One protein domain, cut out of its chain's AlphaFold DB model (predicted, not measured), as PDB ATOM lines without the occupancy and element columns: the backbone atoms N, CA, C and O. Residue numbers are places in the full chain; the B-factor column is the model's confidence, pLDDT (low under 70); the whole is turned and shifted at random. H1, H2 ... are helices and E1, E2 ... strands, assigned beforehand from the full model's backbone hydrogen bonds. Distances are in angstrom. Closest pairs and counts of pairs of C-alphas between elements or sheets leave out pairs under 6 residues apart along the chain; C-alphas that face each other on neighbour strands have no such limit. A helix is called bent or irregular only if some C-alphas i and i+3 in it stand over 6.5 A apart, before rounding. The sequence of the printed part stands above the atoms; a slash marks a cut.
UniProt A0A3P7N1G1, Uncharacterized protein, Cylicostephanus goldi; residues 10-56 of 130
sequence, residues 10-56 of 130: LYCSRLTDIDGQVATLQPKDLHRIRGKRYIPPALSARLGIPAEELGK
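What this domain is: This is residues 10 to 56 of the 130 residues of an uncharacterized protein of Cylicostephanus goldi (UniProt A0A3P7N1G1). This is a small two-ended domain: toward one end stand a two-stranded hairpin, E1 and E2, and beyond it the short helix H1; at the other end two short helices, H2 and H3, follow each other, and residues 34 to 40 bridge the two ends without a named element. H1 and H2 make the far ends of the long axis, and the hairpin lies between them, nearer to H1. The printed part has 47 residues, with two named strands and three named helices in the order E1, E2, H1, H2, H3; the sheet's order is E1 - E2, antiparallel, and the class is mixed, helices and strands. The whole is only just compact, close to loose, with a radius of gyration of the C-alphas of 11.1 A, and the C-alphas span 33 by 23 by 15 A along their three main axes.

How they stand to each other: Begin at the sheet, where E1, residues 15 to 18, and E2, residues 21 to 24, form a hairpin of antiparallel neighbours with an angle of 137 degrees between their directions. Look at the C-alphas that face each other: those of Leu 15 and Thr 24 are 4.8 A apart, and those of Asp 17 and Val 22 are 4.7 A apart. Then look at the backbone, where N 16 and O 23 stand 3.0 A apart and N 18 and O 21 stand 2.9 A apart, both pairs within hydrogen-bond range. From E2 a tight link of two residues leads to H1, residues 27 to 33. E1 and H1 are only just apart, with their closest C-alphas 8.0 A from each other. Go on to H2, residues 41 to 47, which is apart from E1, from E2 and from H1. H3, residues 51 to 54, touches H2 only at the corner by their link, and only just, with 3 pairs of C-alphas within 8 A; the closest are those of Ser 44 and Ala 51, 5.9 A apart. H3 is apart from E1, E2 and H1. In H2 every O i to N i+4 pair is within hydrogen-bond range; in H1 it is 0 of 3, with 3 of 4 O i to N i+3 pairs within range, and H3 is too short for an O i to N i+4 pair.

Where its parts are: Find C-alpha 15 at (318.823, 253.639, 187.624), where E1 begins; from there it runs 9.6 A to C-alpha 18. E2 starts at C-alpha 21, at (325.160, 248.396, 181.718), and runs 10.0 A to C-alpha 24. H1 runs 10.8 A from C-alpha 27 to C-alpha 33, and it is irregular: C-alphas 28 and 31 are 7.2 A apart, against about 5 A in a regular helix. H2 runs 10.1 A from C-alpha 41 to C-alpha 47. H3 is the shortest helix, 5.1 A from C-alpha 51 to C-alpha 54, which you will find at (308.859, 259.791, 180.044).

The domain as a whole: Look for the greatest distance between the C-alphas of Lys 28 and Gly 48, the two farthest apart at 33.3 A. The first and last printed C-alphas, those of Leu 10 and Lys 56, are 12.2 A apart. The printed part has no cut. Of its links, E1 to E2, E2 to H1 and H2 to H3 are tight; H1 to H2, with seven residues between them, is short, and no link is long. Read the B-factor column for the model's confidence: the mean pLDDT of the printed part is 86.6, and one printed residue, Gly 35, is under 70.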
ATOM      1  N   LEU A  10     311.018 257.785 192.557       86.94
ATOM      2  CA  LEU A  10     311.905 257.535 193.692       86.94
ATOM      3  C   LEU A  10     312.888 256.396 193.413       86.94
ATOM      4  O   LEU A  10     314.066 256.488 193.776       86.94
ATOM      5  N   TYR A  11     312.413 255.318 192.791       88.25
ATOM      6  CA  TYR A  11     313.249 254.158 192.501       88.25
ATOM      7  C   TYR A  11     313.859 254.214 191.102       88.25
ATOM      8  O   TYR A  11     315.018 253.828 190.938       88.25
ATOM      9  N   CYS A  12     313.163 254.770 190.106       87.50
ATOM     10  CA  CYS A  12     313.743 254.913 188.771       87.50
ATOM     11  C   CYS A  12     314.874 255.946 188.718       87.50
ATOM     12  O   CYS A  12     315.785 255.786 187.911       87.50
ATOM     13  N   SER A  13     314.869 256.980 189.570       85.88
ATOM     14  CA  SER A  13     315.978 257.951 189.659       85.88
ATOM     15  C   SER A  13     317.311 257.324 190.083       85.88
ATOM     16  O   SER A  13     318.366 257.925 189.888       85.88
ATOM     17  N   ARG A  14     317.281 256.106 190.636       88.25
ATOM     18  CA  ARG A  14     318.473 255.346 191.031       88.25
ATOM     19  C   ARG A  14     319.048 254.514 189.896       88.25
ATOM     20  O   ARG A  14     320.158 254.013 190.051       88.25
ATOM     21  N   LEU A  15     318.320 254.345 188.794       90.19
ATOM     22  CA  LEU A  15     318.823 253.639 187.624       90.19
ATOM     23  C   LEU A  15     319.688 254.574 186.787       90.19
ATOM     24  O   LEU A  15     319.262 255.668 186.413       90.19
ATOM     25  N   THR A  16     320.888 254.115 186.461       89.62
ATOM     26  CA  THR A  16     321.816 254.814 185.576       89.62
ATOM     27  C   THR A  16     322.499 253.826 184.635       89.62
ATOM     28  O   THR A  16     322.449 252.616 184.853       89.62
ATOM     29  N   ASP A  17     323.126 254.353 183.592       87.88
ATOM     30  CA  ASP A  17     323.986 253.595 182.688       87.88
ATOM     31  C   ASP A  17     325.449 253.785 183.119       87.88
ATOM     32  O   ASP A  17     325.930 254.918 183.226       87.88
ATOM     33  N   ILE A  18     326.133 252.677 183.413       85.25
ATOM     34  CA  ILE A  18     327.571 252.625 183.684       85.25
ATOM     35  C   ILE A  18     328.179 251.675 182.656       85.25
ATOM     36  O   ILE A  18     327.902 250.477 182.683       85.25
ATOM     37  N   ASP A  19     328.999 252.210 181.753       86.19
ATOM     38  CA  ASP A  19     329.697 251.445 180.713       86.19
ATOM     39  C   ASP A  19     328.766 250.565 179.846       86.19
ATOM     40  O   ASP A  19     329.109 249.445 179.467       86.19
ATOM     41  N   GLY A  20     327.566 251.064 179.524       84.38
ATOM     42  CA  GLY A  20     326.561 250.365 178.719       84.38
ATOM     43  C   GLY A  20     325.726 249.351 179.505       84.38
ATOM     44  O   GLY A  20     324.938 248.613 178.911       84.38
ATOM     45  N   GLN A  21     325.905 249.278 180.827       87.88
ATOM     46  CA  GLN A  21     325.160 248.396 181.718       87.88
ATOM     47  C   GLN A  21     324.270 249.206 182.655       87.88
ATOM     48  O   GLN A  21     324.697 250.171 183.291       87.88
ATOM     49  N   VAL A  22     323.018 248.771 182.787       89.81
ATOM     50  CA  VAL A  22     322.071 249.393 183.716       89.81
ATOM     51  C   VAL A  22     322.429 248.982 185.137       89.81
ATOM     52  O   VAL A  22     322.413 247.796 185.473       89.81
ATOM     53  N   ALA A  23     322.712 249.966 185.983       88.75
ATOM     54  CA  ALA A  23     323.073 249.767 187.377       88.75
ATOM     55  C   ALA A  23     322.204 250.619 188.307       88.75
ATOM     56  O   ALA A  23     321.710 251.687 187.936       88.75
ATOM     57  N   THR A  24     322.048 250.149 189.545       90.06
ATOM     58  CA  THR A  24     321.349 250.883 190.602       90.06
ATOM     59  C   THR A  24     322.351 251.606 191.489       90.06
ATOM     60  O   THR A  24     323.305 251.009 191.987       90.06
ATOM     61  N   LEU A  25     322.102 252.884 191.745       88.81
ATOM     62  CA  LEU A  25     322.891 253.695 192.658       88.81
ATOM     63  C   LEU A  25     322.328 253.672 194.073       88.81
ATOM     64  O   LEU A  25     321.117 253.608 194.302       88.81
ATOM     65  N   GLN A  26     323.232 253.805 195.038       88.06
ATOM     66  CA  GLN A  26     322.851 254.083 196.413       88.06
ATOM     67  C   GLN A  26     322.353 255.531 196.529       88.06
ATOM     68  O   GLN A  26     322.914 256.416 195.879       88.06
ATOM     69  N   PRO A  27     321.371 255.823 197.402       87.06
ATOM     70  CA  PRO A  27     320.852 257.180 197.580       87.06
ATOM     71  C   PRO A  27     321.937 258.231 197.857       87.06
ATOM     72  O   PRO A  27     321.883 259.339 197.331       87.06
ATOM     73  N   LYS A  28     322.976 257.859 198.619       89.06
ATOM     74  CA  LYS A  28     324.124 258.729 198.921       89.06
ATOM     75  C   LYS A  28     324.906 259.165 197.679       89.06
ATOM     76  O   LYS A  28     325.525 260.220 197.709       89.06
ATOM     77  N   ASP A  29     324.869 258.386 196.600       86.81
ATOM     78  CA  ASP A  29     325.635 258.615 195.373       86.81
ATOM     79  C   ASP A  29     324.814 259.342 194.289       86.81
ATOM     80  O   ASP A  29     325.370 259.741 193.267       86.81
ATOM     81  N   LEU A  30     323.517 259.602 194.519       83.88
ATOM     82  CA  LEU A  30     322.627 260.270 193.554       83.88
ATOM     83  C   LEU A  30     323.101 261.675 193.153       83.88
ATOM     84  O   LEU A  30     322.956 262.078 192.000       83.88
ATOM     85  N   HIS A  31     323.731 262.414 194.069       83.88
ATOM     86  CA  HIS A  31     324.281 263.743 193.770       83.88
ATOM     87  C   HIS A  31     325.353 263.707 192.663       83.88
ATOM     88  O   HIS A  31     325.543 264.694 191.951       83.88
ATOM     89  N   ARG A  32     326.038 262.568 192.483       81.94
ATOM     90  CA  ARG A  32     327.122 262.404 191.500       81.94
ATOM     91  C   ARG A  32     326.605 262.334 190.068       81.94
ATOM     92  O   ARG A  32     327.294 262.785 189.159       81.94
ATOM     93  N   ILE A  33     325.391 261.825 189.869       81.00
ATOM     94  CA  ILE A  33     324.808 261.653 188.533       81.00
ATOM     95  C   ILE A  33     324.020 262.861 188.030       81.00
ATOM     96  O   ILE A  33     323.577 262.848 186.885       81.00
ATOM     97  N   ARG A  34     323.870 263.924 188.837       77.00
ATOM     98  CA  ARG A  34     323.231 265.200 188.445       77.00
ATOM     99  C   ARG A  34     321.887 265.025 187.712       77.00
ATOM    100  O   ARG A  34     321.610 265.737 186.754       77.00
ATOM    101  N   GLY A  35     321.074 264.054 188.128       69.50
ATOM    102  CA  GLY A  35     319.763 263.798 187.517       69.50
ATOM    103  C   GLY A  35     319.791 263.042 186.183       69.50
ATOM    104  O   GLY A  35     318.752 262.936 185.536       69.50
ATOM    105  N   LYS A  36     320.933 262.481 185.761       77.00
ATOM    106  CA  LYS A  36     320.983 261.536 184.636       77.00
ATOM    107  C   LYS A  36     320.313 260.222 185.035       77.00
ATOM    108  O   LYS A  36     320.943 259.350 185.629       77.00
ATOM    109  N   ARG A  37     319.027 260.111 184.716       83.38
ATOM    110  CA  ARG A  37     318.225 258.896 184.866       83.38
ATOM    111  C   ARG A  37     318.393 258.010 183.637       83.38
ATOM    112  O   ARG A  37     318.347 258.494 182.508       83.38
ATOM    113  N   TYR A  38     318.520 256.708 183.858       87.94
ATOM    114  CA  TYR A  38     318.388 255.731 182.788       87.94
ATOM    115  C   TYR A  38     316.920 255.583 182.378       87.94
ATOM    116  O   TYR A  38     316.044 255.319 183.208       87.94
ATOM    117  N   ILE A  39     316.664 255.732 181.082       87.50
ATOM    118  CA  ILE A  39     315.370 255.466 180.458       87.50
ATOM    119  C   ILE A  39     315.626 254.474 179.324       87.50
ATOM    120  O   ILE A  39     316.437 254.777 178.447       87.50
ATOM    121  N   PRO A  40     314.965 253.301 179.315       87.38
ATOM    122  CA  PRO A  40     315.152 252.324 178.254       87.38
ATOM    123  C   PRO A  40     314.836 252.945 176.881       87.38
ATOM    124  O   PRO A  40     313.699 253.376 176.669       87.38
ATOM    125  N   PRO A  41     315.775 252.958 175.915       88.94
ATOM    126  CA  PRO A  41     315.523 253.534 174.591       88.94
ATOM    127  C   PRO A  41     314.339 252.874 173.875       88.94
ATOM    128  O   PRO A  41     313.562 253.543 173.197       88.94
ATOM    129  N   ALA A  42     314.149 251.568 174.095       90.19
ATOM    130  CA  ALA A  42     313.018 250.811 173.568       90.19
ATOM    131  C   ALA A  42     311.660 251.341 174.058       90.19
ATOM    132  O   ALA A  42     310.695 251.314 173.300       90.19
ATOM    133  N   LEU A  43     311.581 251.857 175.291       89.75
ATOM    134  CA  LEU A  43     310.349 252.429 175.834       89.75
ATOM    135  C   LEU A  43     309.997 253.741 175.121       89.75
ATOM    136  O   LEU A  43     308.856 253.925 174.707       89.75
ATOM    137  N   SER A  44     310.986 254.615 174.917       91.31
ATOM    138  CA  SER A  44     310.812 255.862 174.157       91.31
ATOM    139  C   SER A  44     310.411 255.590 172.710       91.31
ATOM    140  O   SER A  44     309.436 256.164 172.227       91.31
ATOM    141  N   ALA A  45     311.084 254.643 172.051       92.62
ATOM    142  CA  ALA A  45     310.753 254.242 170.687       92.62
ATOM    143  C   ALA A  45     309.338 253.651 170.578       92.62
ATOM    144  O   ALA A  45     308.614 253.964 169.638       92.62
ATOM    145  N   ARG A  46     308.927 252.819 171.545       92.94
ATOM    146  CA  ARG A  46     307.604 252.183 171.557       92.94
ATOM    147  C   ARG A  46     306.479 253.191 171.767       92.94
ATOM    148  O   ARG A  46     305.452 253.087 171.107       92.94
ATOM    149  N   LEU A  47     306.669 254.132 172.689       91.62
ATOM    150  CA  LEU A  47     305.652 255.124 173.032       91.62
ATOM    151  C   LEU A  47     305.644 256.323 172.074       91.62
ATOM    152  O   LEU A  47     304.669 257.066 172.053       91.62
ATOM    153  N   GLY A  48     306.706 256.525 171.286       92.06
ATOM    154  CA  GLY A  48     306.847 257.701 170.422       92.06
ATOM    155  C   GLY A  48     307.020 259.004 171.210       92.06
ATOM    156  O   GLY A  48     306.717 260.079 170.701       92.06
ATOM    157  N   ILE A  49     307.481 258.906 172.462       89.81
ATOM    158  CA  ILE A  49     307.607 260.021 173.407       89.81
ATOM    159  C   ILE A  49     309.095 260.248 173.716       89.81
ATOM    160  O   ILE A  49     309.798 259.269 174.003       89.81
ATOM    161  N   PRO A  50     309.591 261.501 173.701       89.06
ATOM    162  CA  PRO A  50     310.961 261.819 174.096       89.06
ATOM    163  C   PRO A  50     311.291 261.363 175.521       89.06
ATOM    164  O   PRO A  50     310.435 261.358 176.408       89.06
ATOM    165  N   ALA A  51     312.554 261.016 175.769       83.94
ATOM    166  CA  ALA A  51     312.993 260.526 177.074       83.94
ATOM    167  C   ALA A  51     312.718 261.534 178.208       83.94
ATOM    168  O   ALA A  51     312.307 261.125 179.293       83.94
ATOM    169  N   GLU A  52     312.865 262.842 177.966       82.31
ATOM    170  CA  GLU A  52     312.549 263.873 178.965       82.31
ATOM    171  C   GLU A  52     311.077 263.887 179.414       82.31
ATOM    172  O   GLU A  52     310.787 264.211 180.567       82.31
ATOM    173  N   GLU A  53     310.146 263.502 178.540       87.00
ATOM    174  CA  GLU A  53     308.713 263.457 178.848       87.00
ATOM    175  C   GLU A  53     308.331 262.158 179.572       87.00
ATOM    176  O   GLU A  53     307.450 262.158 180.432       87.00
ATOM    177  N   LEU A  54     309.054 261.058 179.324       85.88
ATOM    178  CA  LEU A  54     308.859 259.791 180.044       85.88
ATOM    179  C   LEU A  54     309.136 259.906 181.549       85.88
ATOM    180  O   LEU A  54     308.599 259.132 182.343       85.88
ATOM    181  N   GLY A  55     309.952 260.882 181.956       79.88
ATOM    182  CA  GLY A  55     310.199 261.186 183.362       79.88
ATOM    183  C   GLY A  55     308.972 261.706 184.117       79.88
ATOM    184  O   GLY A  55     308.951 261.600 185.338       79.88
ATOM    185  N   LYS A  56     307.961 262.225 183.405       85.19
ATOM    186  CA  LYS A  56     306.766 262.880 183.965       85.19
ATOM    187  C   LYS A  56     305.531 261.977 184.000       85.19
ATOM    188  O   LYS A  56     304.441 262.435 184.337       85.19
TER     189      LYS A  56